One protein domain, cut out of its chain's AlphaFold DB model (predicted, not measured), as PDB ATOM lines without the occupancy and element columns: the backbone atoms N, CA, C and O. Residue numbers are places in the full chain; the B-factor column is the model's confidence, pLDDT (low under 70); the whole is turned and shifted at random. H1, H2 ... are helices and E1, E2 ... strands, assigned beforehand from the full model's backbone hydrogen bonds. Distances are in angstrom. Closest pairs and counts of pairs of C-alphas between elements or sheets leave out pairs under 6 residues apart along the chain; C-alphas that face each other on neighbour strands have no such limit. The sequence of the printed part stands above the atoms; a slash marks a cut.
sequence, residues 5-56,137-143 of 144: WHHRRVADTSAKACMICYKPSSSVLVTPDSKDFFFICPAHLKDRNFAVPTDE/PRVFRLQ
ATOM      1  N   TRP A   5     -53.855  -2.580 -42.153       91.31
ATOM      2  CA  TRP A   5     -52.998  -3.507 -42.884       91.31
ATOM      3  C   TRP A   5     -53.763  -4.773 -43.244       91.31
ATOM      4  O   TRP A   5     -54.468  -5.349 -42.419       91.31
ATOM      5  N   HIS A   6     -53.589  -5.239 -44.473       89.81
ATOM      6  CA  HIS A   6     -54.185  -6.464 -44.981       89.81
ATOM      7  C   HIS A   6     -53.194  -7.615 -44.903       89.81
ATOM      8  O   HIS A   6     -52.083  -7.523 -45.426       89.81
ATOM      9  N   HIS A   7     -53.613  -8.720 -44.299       90.62
ATOM     10  CA  HIS A   7     -52.844  -9.954 -44.288       90.62
ATOM     11  C   HIS A   7     -53.091 -10.746 -45.569       90.62
ATOM     12  O   HIS A   7     -54.227 -11.024 -45.955       90.62
ATOM     13  N   ARG A   8     -51.997 -11.077 -46.253       88.38
ATOM     14  CA  ARG A   8     -51.961 -11.915 -47.449       88.38
ATOM     15  C   ARG A   8     -50.934 -13.023 -47.258       88.38
ATOM     16  O   ARG A   8     -49.953 -12.857 -46.531       88.38
ATOM     17  N   ARG A   9     -51.132 -14.138 -47.957       89.06
ATOM     18  CA  ARG A   9     -50.126 -15.195 -48.079       89.06
ATOM     19  C   ARG A   9     -49.551 -15.230 -49.486       89.06
ATOM     20  O   ARG A   9     -50.290 -15.111 -50.461       89.06
ATOM     21  N   VAL A  10     -48.239 -15.397 -49.575       87.69
ATOM     22  CA  VAL A  10     -47.517 -15.673 -50.822       87.69
ATOM     23  C   VAL A  10     -47.192 -17.165 -50.919       87.69
ATOM     24  O   VAL A  10     -47.324 -17.895 -49.941       87.69
ATOM     25  N   ALA A  11     -46.765 -17.631 -52.094       87.44
ATOM     26  CA  ALA A  11     -46.256 -18.993 -52.249       87.44
ATOM     27  C   ALA A  11     -45.017 -19.221 -51.362       87.44
ATOM     28  O   ALA A  11     -44.217 -18.303 -51.172       87.44
ATOM     29  N   ASP A  12     -44.820 -20.448 -50.873       85.06
ATOM     30  CA  ASP A  12     -43.686 -20.779 -49.996       85.06
ATOM     31  C   ASP A  12     -42.325 -20.603 -50.689       85.06
ATOM     32  O   ASP A  12     -41.335 -20.272 -50.041       85.06
ATOM     33  N   THR A  13     -42.276 -20.720 -52.019       90.38
ATOM     34  CA  THR A  13     -41.087 -20.408 -52.835       90.38
ATOM     35  C   THR A  13     -40.695 -18.929 -52.791       90.38
ATOM     36  O   THR A  13     -39.538 -18.592 -53.026       90.38
ATOM     37  N   SER A  14     -41.645 -18.053 -52.465       90.62
ATOM     38  CA  SER A  14     -41.463 -16.607 -52.321       90.62
ATOM     39  C   SER A  14     -41.431 -16.169 -50.853       90.62
ATOM     40  O   SER A  14     -41.581 -14.977 -50.565       90.62
ATOM     41  N   ALA A  15     -41.262 -17.109 -49.915       92.19
ATOM     42  CA  ALA A  15     -41.152 -16.803 -48.497       92.19
ATOM     43  C   ALA A  15     -39.921 -15.925 -48.223       92.19
ATOM     44  O   ALA A  15     -38.819 -16.190 -48.706       92.19
ATOM     45  N   LYS A  16     -40.103 -14.881 -47.410       94.94
ATOM     46  CA  LYS A  16     -39.016 -14.002 -46.957       94.94
ATOM     47  C   LYS A  16     -38.941 -13.977 -45.437       94.94
ATOM     48  O   LYS A  16     -39.836 -14.448 -44.736       94.94
ATOM     49  N   ALA A  17     -37.837 -13.447 -44.924       95.44
ATOM     50  CA  ALA A  17     -37.591 -13.341 -43.497       95.44
ATOM     51  C   ALA A  17     -38.636 -12.437 -42.814       95.44
ATOM     52  O   ALA A  17     -38.906 -11.327 -43.267       95.44
ATOM     53  N   CYS A  18     -39.209 -12.912 -41.709       94.75
ATOM     54  CA  CYS A  18     -40.063 -12.119 -40.831       94.75
ATOM     55  C   CYS A  18     -39.293 -10.916 -40.272       94.75
ATOM     56  O   CYS A  18     -38.176 -11.084 -39.794       94.75
ATOM     57  N   MET A  19     -39.904  -9.731 -40.229       93.50
ATOM     58  CA  MET A  19     -39.224  -8.528 -39.730       93.50
ATOM     59  C   MET A  19     -38.842  -8.580 -38.237       93.50
ATOM     60  O   MET A  19     -38.008  -7.798 -37.804       93.50
ATOM     61  N   ILE A  20     -39.463  -9.472 -37.453       91.56
ATOM     62  CA  ILE A  20     -39.286  -9.545 -35.993       91.56
ATOM     63  C   ILE A  20     -38.244 -10.601 -35.612       91.56
ATOM     64  O   ILE A  20     -37.340 -10.331 -34.833       91.56
ATOM     65  N   CYS A  21     -38.357 -11.816 -36.158       94.50
ATOM     66  CA  CYS A  21     -37.465 -12.928 -35.802       94.50
ATOM     67  C   CYS A  21     -36.612 -13.457 -36.950       94.50
ATOM     68  O   CYS A  21     -35.923 -14.458 -36.770       94.50
ATOM     69  N   TYR A  22     -36.716 -12.860 -38.137       93.94
ATOM     70  CA  TYR A  22     -35.977 -13.234 -39.344       93.94
ATOM     71  C   TYR A  22     -36.159 -14.685 -39.820       93.94
ATOM     72  O   TYR A  22     -35.519 -15.115 -40.774       93.94
ATOM     73  N   LYS A  23     -37.093 -15.438 -39.221       93.31
ATOM     74  CA  LYS A  23     -37.493 -16.765 -39.705       93.31
ATOM     75  C   LYS A  23     -38.265 -16.634 -41.023       93.31
ATOM     76  O   LYS A  23     -39.027 -15.673 -41.165       93.31
ATOM     77  N   PRO A  24     -38.115 -17.582 -41.963       93.50
ATOM     78  CA  PRO A  24     -38.854 -17.555 -43.219       93.50
ATOM     79  C   PRO A  24     -40.363 -17.592 -42.956       93.50
ATOM     80  O   PRO A  24     -40.845 -18.357 -42.118       93.50
ATOM     81  N   SER A  25     -41.100 -16.735 -43.654       92.69
ATOM     82  CA  SER A  25     -42.553 -16.626 -43.573       92.69
ATOM     83  C   SER A  25     -43.145 -16.391 -44.959       92.69
ATOM     84  O   SER A  25     -42.598 -15.625 -45.751       92.69
ATOM     85  N   SER A  26     -44.291 -17.011 -45.233       93.06
ATOM     86  CA  SER A  26     -45.135 -16.728 -46.399       93.06
ATOM     87  C   SER A  26     -46.252 -15.718 -46.098       93.06
ATOM     88  O   SER A  26     -47.029 -15.376 -46.984       93.06
ATOM     89  N   SER A  27     -46.333 -15.201 -44.870       91.12
ATOM     90  CA  SER A  27     -47.321 -14.195 -44.459       91.12
ATOM     91  C   SER A  27     -46.792 -12.769 -44.634       91.12
ATOM     92  O   SER A  27     -45.712 -12.429 -44.142       91.12
ATOM     93  N   VAL A  28     -47.584 -11.929 -45.301       92.19
ATOM     94  CA  VAL A  28     -47.269 -10.534 -45.637       92.19
ATOM     95  C   VAL A  28     -48.389  -9.624 -45.146       92.19
ATOM     96  O   VAL A  28     -49.563  -9.907 -45.381       92.19
ATOM     97  N   LEU A  29     -48.031  -8.527 -44.482       92.25
ATOM     98  CA  LEU A  29     -48.941  -7.416 -44.217       92.25
ATOM     99  C   LEU A  29     -48.708  -6.330 -45.266       92.25
ATOM    100  O   LEU A  29     -47.565  -5.954 -45.509       92.25
ATOM    101  N   VAL A  30     -49.785  -5.859 -45.893       92.00
ATOM    102  CA  VAL A  30     -49.764  -4.876 -46.987       92.00
ATOM    103  C   VAL A  30     -50.719  -3.734 -46.662       92.00
ATOM    104  O   VAL A  30     -51.832  -3.984 -46.195       92.00
ATOM    105  N   THR A  31     -50.335  -2.490 -46.922       90.19
ATOM    106  CA  THR A  31     -51.257  -1.357 -46.787       90.19
ATOM    107  C   THR A  31     -52.386  -1.418 -47.833       90.19
ATOM    108  O   THR A  31     -52.212  -2.008 -48.902       90.19
ATOM    109  N   PRO A  32     -53.562  -0.812 -47.583       87.06
ATOM    110  CA  PRO A  32     -54.662  -0.769 -48.554       87.06
ATOM    111  C   PRO A  32     -54.262  -0.176 -49.908       87.06
ATOM    112  O   PRO A  32     -54.741  -0.612 -50.951       87.06
ATOM    113  N   ASP A  33     -53.346   0.792 -49.897       86.19
ATOM    114  CA  ASP A  33     -52.806   1.445 -51.089       86.19
ATOM    115  C   ASP A  33     -51.620   0.695 -51.720       86.19
ATOM    116  O   ASP A  33     -51.084   1.144 -52.730       86.19
ATOM    117  N   SER A  34     -51.231  -0.456 -51.159       84.31
ATOM    118  CA  SER A  34     -50.146  -1.322 -51.641       84.31
ATOM    119  C   SER A  34     -48.784  -0.630 -51.778       84.31
ATOM    120  O   SER A  34     -47.926  -1.112 -52.518       84.31
ATOM    121  N   LYS A  35     -48.576   0.492 -51.079       88.06
ATOM    122  CA  LYS A  35     -47.301   1.222 -51.085       88.06
ATOM    123  C   LYS A  35     -46.278   0.604 -50.147       88.06
ATOM    124  O   LYS A  35     -45.101   0.568 -50.490       88.06
ATOM    125  N   ASP A  36     -46.736   0.072 -49.018       90.50
ATOM    126  CA  ASP A  36     -45.880  -0.555 -48.020       90.50
ATOM    127  C   ASP A  36     -46.306  -2.003 -47.777       90.50
ATOM    128  O   ASP A  36     -47.492  -2.344 -47.709       90.50
ATOM    129  N   PHE A  37     -45.314  -2.879 -47.638       92.12
ATOM    130  CA  PHE A  37     -45.523  -4.267 -47.261       92.12
ATOM    131  C   PHE A  37     -44.340  -4.800 -46.464       92.12
ATOM    132  O   PHE A  37     -43.192  -4.412 -46.681       92.12
ATOM    133  N   PHE A  38     -44.603  -5.747 -45.572       93.88
ATOM    134  CA  PHE A  38     -43.549  -6.452 -44.855       93.88
ATOM    135  C   PHE A  38     -43.959  -7.881 -44.518       93.88
ATOM    136  O   PHE A  38     -45.138  -8.225 -44.429       93.88
ATOM    137  N   PHE A  39     -42.954  -8.732 -44.328       94.75
ATOM    138  CA  PHE A  39     -43.153 -10.126 -43.964       94.75
ATOM    139  C   PHE A  39     -43.233 -10.273 -42.450       94.75
ATOM    140  O   PHE A  39     -42.383  -9.780 -41.704       94.75
ATOM    141  N   ILE A  40     -44.232 -11.015 -41.989       93.56
ATOM    142  CA  ILE A  40     -44.415 -11.342 -40.579       93.56
ATOM    143  C   ILE A  40     -44.771 -12.811 -40.444       93.56
ATOM    144  O   ILE A  40     -45.524 -13.341 -41.251       93.56
ATOM    145  N   CYS A  41     -44.218 -13.514 -39.458       91.75
ATOM    146  CA  CYS A  41     -44.607 -14.898 -39.223       91.75
ATOM    147  C   CYS A  41     -45.908 -14.977 -38.405       91.75
ATOM    148  O   CYS A  41     -46.166 -14.105 -37.570       91.75
ATOM    149  N   PRO A  42     -46.714 -16.042 -38.573       87.50
ATOM    150  CA  PRO A  42     -47.961 -16.212 -37.823       87.50
ATOM    151  C   PRO A  42     -47.791 -16.204 -36.297       87.50
ATOM    152  O   PRO A  42     -48.751 -15.941 -35.583       87.50
ATOM    153  N   ALA A  43     -46.589 -16.503 -35.787       88.44
ATOM    154  CA  ALA A  43     -46.297 -16.435 -34.357       88.44
ATOM    155  C   ALA A  43     -46.353 -14.991 -33.830       88.44
ATOM    156  O   ALA A  43     -46.984 -14.756 -32.808       88.44
ATOM    157  N   HIS A  44     -45.771 -14.029 -34.556       89.06
ATOM    158  CA  HIS A  44     -45.791 -12.617 -34.156       89.06
ATOM    159  C   HIS A  44     -47.060 -11.882 -34.590       89.06
ATOM    160  O   HIS A  44     -47.426 -10.888 -33.979       89.06
ATOM    161  N   LEU A  45     -47.781 -12.388 -35.594       87.38
ATOM    162  CA  LEU A  45     -49.087 -11.832 -35.962       87.38
ATOM    163  C   LEU A  45     -50.150 -12.044 -34.865       87.38
ATOM    164  O   LEU A  45     -51.133 -11.317 -34.809       87.38
ATOM    165  N   LYS A  46     -49.960 -13.041 -33.988       84.56
ATOM    166  CA  LYS A  46     -50.844 -13.324 -32.842       84.56
ATOM    167  C   LYS A  46     -50.583 -12.426 -31.629       84.56
ATOM    168  O   LYS A  46     -51.334 -12.515 -30.656       84.56
ATOM    169  N   ASP A  47     -49.529 -11.616 -31.654       87.50
ATOM    170  CA  ASP A  47     -49.211 -10.714 -30.553       87.50
ATOM    171  C   ASP A  47     -50.195  -9.536 -30.532       87.50
ATOM    172  O   ASP A  47     -50.239  -8.713 -31.449       87.50
ATOM    173  N   ARG A  48     -50.982  -9.458 -29.453       82.25
ATOM    174  CA  ARG A  48     -52.006  -8.423 -29.242       82.25
ATOM    175  C   ARG A  48     -51.408  -7.026 -29.111       82.25
ATOM    176  O   ARG A  48     -52.107  -6.057 -29.395       82.25
ATOM    177  N   ASN A  49     -50.145  -6.924 -28.706       84.38
ATOM    178  CA  ASN A  49     -49.449  -5.647 -28.609       84.38
ATOM    179  C   ASN A  49     -48.867  -5.199 -29.954       84.38
ATOM    180  O   ASN A  49     -48.438  -4.059 -30.069       84.38
ATOM    181  N   PHE A  50     -48.865  -6.069 -30.968       86.62
ATOM    182  CA  PHE A  50     -48.354  -5.764 -32.300       86.62
ATOM    183  C   PHE A  50     -49.490  -5.527 -33.304       86.62
ATOM    184  O   PHE A  50     -49.602  -4.443 -33.881       86.62
ATOM    185  N   ALA A  51     -50.360  -6.523 -33.496       85.56
ATOM    186  CA  ALA A  51     -51.430  -6.491 -34.488       85.56
ATOM    187  C   ALA A  51     -52.767  -6.882 -33.859       85.56
ATOM    188  O   ALA A  51     -52.949  -7.993 -33.362       85.56
ATOM    189  N   VAL A  52     -53.737  -5.972 -33.932       84.31
ATOM    190  CA  VAL A  52     -55.097  -6.211 -33.442       84.31
ATOM    191  C   VAL A  52     -56.029  -6.324 -34.646       84.31
ATOM    192  O   VAL A  52     -56.038  -5.408 -35.467       84.31
ATOM    193  N   PRO A  53     -56.799  -7.417 -34.802       82.88
ATOM    194  CA  PRO A  53     -57.855  -7.487 -35.808       82.88
ATOM    195  C   PRO A  53     -58.768  -6.262 -35.721       82.88
ATOM    196  O   PRO A  53     -59.088  -5.819 -34.618       82.88
ATOM    197  N   THR A  54     -59.182  -5.697 -36.851       76.38
ATOM    198  CA  THR A  54     -60.163  -4.598 -36.823       76.38
ATOM    199  C   THR A  54     -61.486  -5.081 -36.226       76.38
ATOM    200  O   THR A  54     -61.778  -6.270 -36.274       76.38
ATOM    201  N   ASP A  55     -62.312  -4.188 -35.672       66.38
ATOM    202  CA  ASP A  55     -63.580  -4.583 -35.028       66.38
ATOM    203  C   ASP A  55     -64.526  -5.329 -35.986       66.38
ATOM    204  O   ASP A  55     -65.255  -6.236 -35.583       66.38
ATOM    205  N   GLU A  56     -64.486  -4.980 -37.272       64.12
ATOM    206  CA  GLU A  56     -65.212  -5.673 -38.340       64.12
ATOM    207  C   GLU A  56     -64.664  -7.084 -38.574       64.12
ATOM    208  O   GLU A  56     -65.430  -8.044 -38.651       64.12
ATOM    209  N   PRO A 137     -57.988 -13.452 -39.332       73.56
ATOM    210  CA  PRO A 137     -58.307 -12.054 -39.588       73.56
ATOM    211  C   PRO A 137     -57.501 -11.512 -40.776       73.56
ATOM    212  O   PRO A 137     -56.276 -11.562 -40.757       73.56
ATOM    213  N   ARG A 138     -58.165 -11.057 -41.841       81.06
ATOM    214  CA  ARG A 138     -57.506 -10.554 -43.060       81.06
ATOM    215  C   ARG A 138     -57.140  -9.082 -42.965       81.06
ATOM    216  O   ARG A 138     -56.403  -8.586 -43.816       81.06
ATOM    217  N   VAL A 139     -57.645  -8.383 -41.954       85.69
ATOM    218  CA  VAL A 139     -57.409  -6.958 -41.736       85.69
ATOM    219  C   VAL A 139     -57.007  -6.724 -40.286       85.69
ATOM    220  O   VAL A 139     -57.704  -7.119 -39.352       85.69
ATOM    221  N   PHE A 140     -55.872  -6.062 -40.106       87.31
ATOM    222  CA  PHE A 140     -55.291  -5.727 -38.817       87.31
ATOM    223  C   PHE A 140     -55.084  -4.223 -38.699       87.31
ATOM    224  O   PHE A 140     -54.782  -3.532 -39.673       87.31
ATOM    225  N   ARG A 141     -55.185  -3.729 -37.472       89.38
ATOM    226  CA  ARG A 141     -54.686  -2.430 -37.053       89.38
ATOM    227  C   ARG A 141     -53.391  -2.644 -36.274       89.38
ATOM    228  O   ARG A 141     -53.395  -3.346 -35.261       89.38
ATOM    229  N   LEU A 142     -52.294  -2.055 -36.745       88.00
ATOM    230  CA  LEU A 142     -51.020  -2.107 -36.024       88.00
ATOM    231  C   LEU A 142     -51.006  -1.073 -34.901       88.00
ATOM    232  O   LEU A 142     -51.395   0.086 -35.103       88.00
ATOM    233  N   GLN A 143     -50.564  -1.510 -33.725       83.56
ATOM    234  CA  GLN A 143     -50.360  -0.635 -32.574       83.56
ATOM    235  C   GLN A 143     -49.143   0.274 -32.809       83.56
ATOM    236  O   GLN A 143     -48.245  -0.070 -33.580       83.56
TER     237      GLN A 143
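This is residues 5 to 56 and 137 to 143 of the 144 residues of an uncharacterized protein of fungal sp. No.11243 (UniProt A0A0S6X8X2). With little regular structure, this is a small curled sheet of five short strands, with the loop of residues 10 to 26 reaching out beyond E1 and E2 and the short helix H1 grazing the sheet. The printed part has 59 residues, 23 in named elements, mostly strand, along the chain E1 E2 E3 H1 E4 E5; the antiparallel sheet runs E3 E2 E1 E5 E4. It is compact, radius of gyration of the C-alphas 10.9 A, spanning 32 by 24 by 16 A.

Find C-alpha 5 at (-52.998, -3.507, -42.884); E1, residues 5 to 9, runs 13.1 A from there. Next come E2, 27 to 30, 10.0 A; E3, 37 to 39; H1, 42 to 45; E4, 51 to 53; and E5, 139 to 142, ending at (-51.020, -2.107, -36.024).

E1, E2 and E3 form a meander, each strand the antiparallel neighbour of the one before: look for N 8 and O 28 at 2.8 A, and N 38 and O 29 at 3.0 A. E5 pairs with E1 through N 5 and O 140, 2.8 A, and with E4 through N 141 and O 52, 2.8 A. H1 only grazes the sheet and is too short for any O i to N i+4 pair; its one O i to N i+3 pair is not within range.

Residues 57 to 136 are cut out, leaving 9.5 A between C-alphas 56 and 137. The link E1 to E2 is long; residues 55 to 56 have pLDDT under 70.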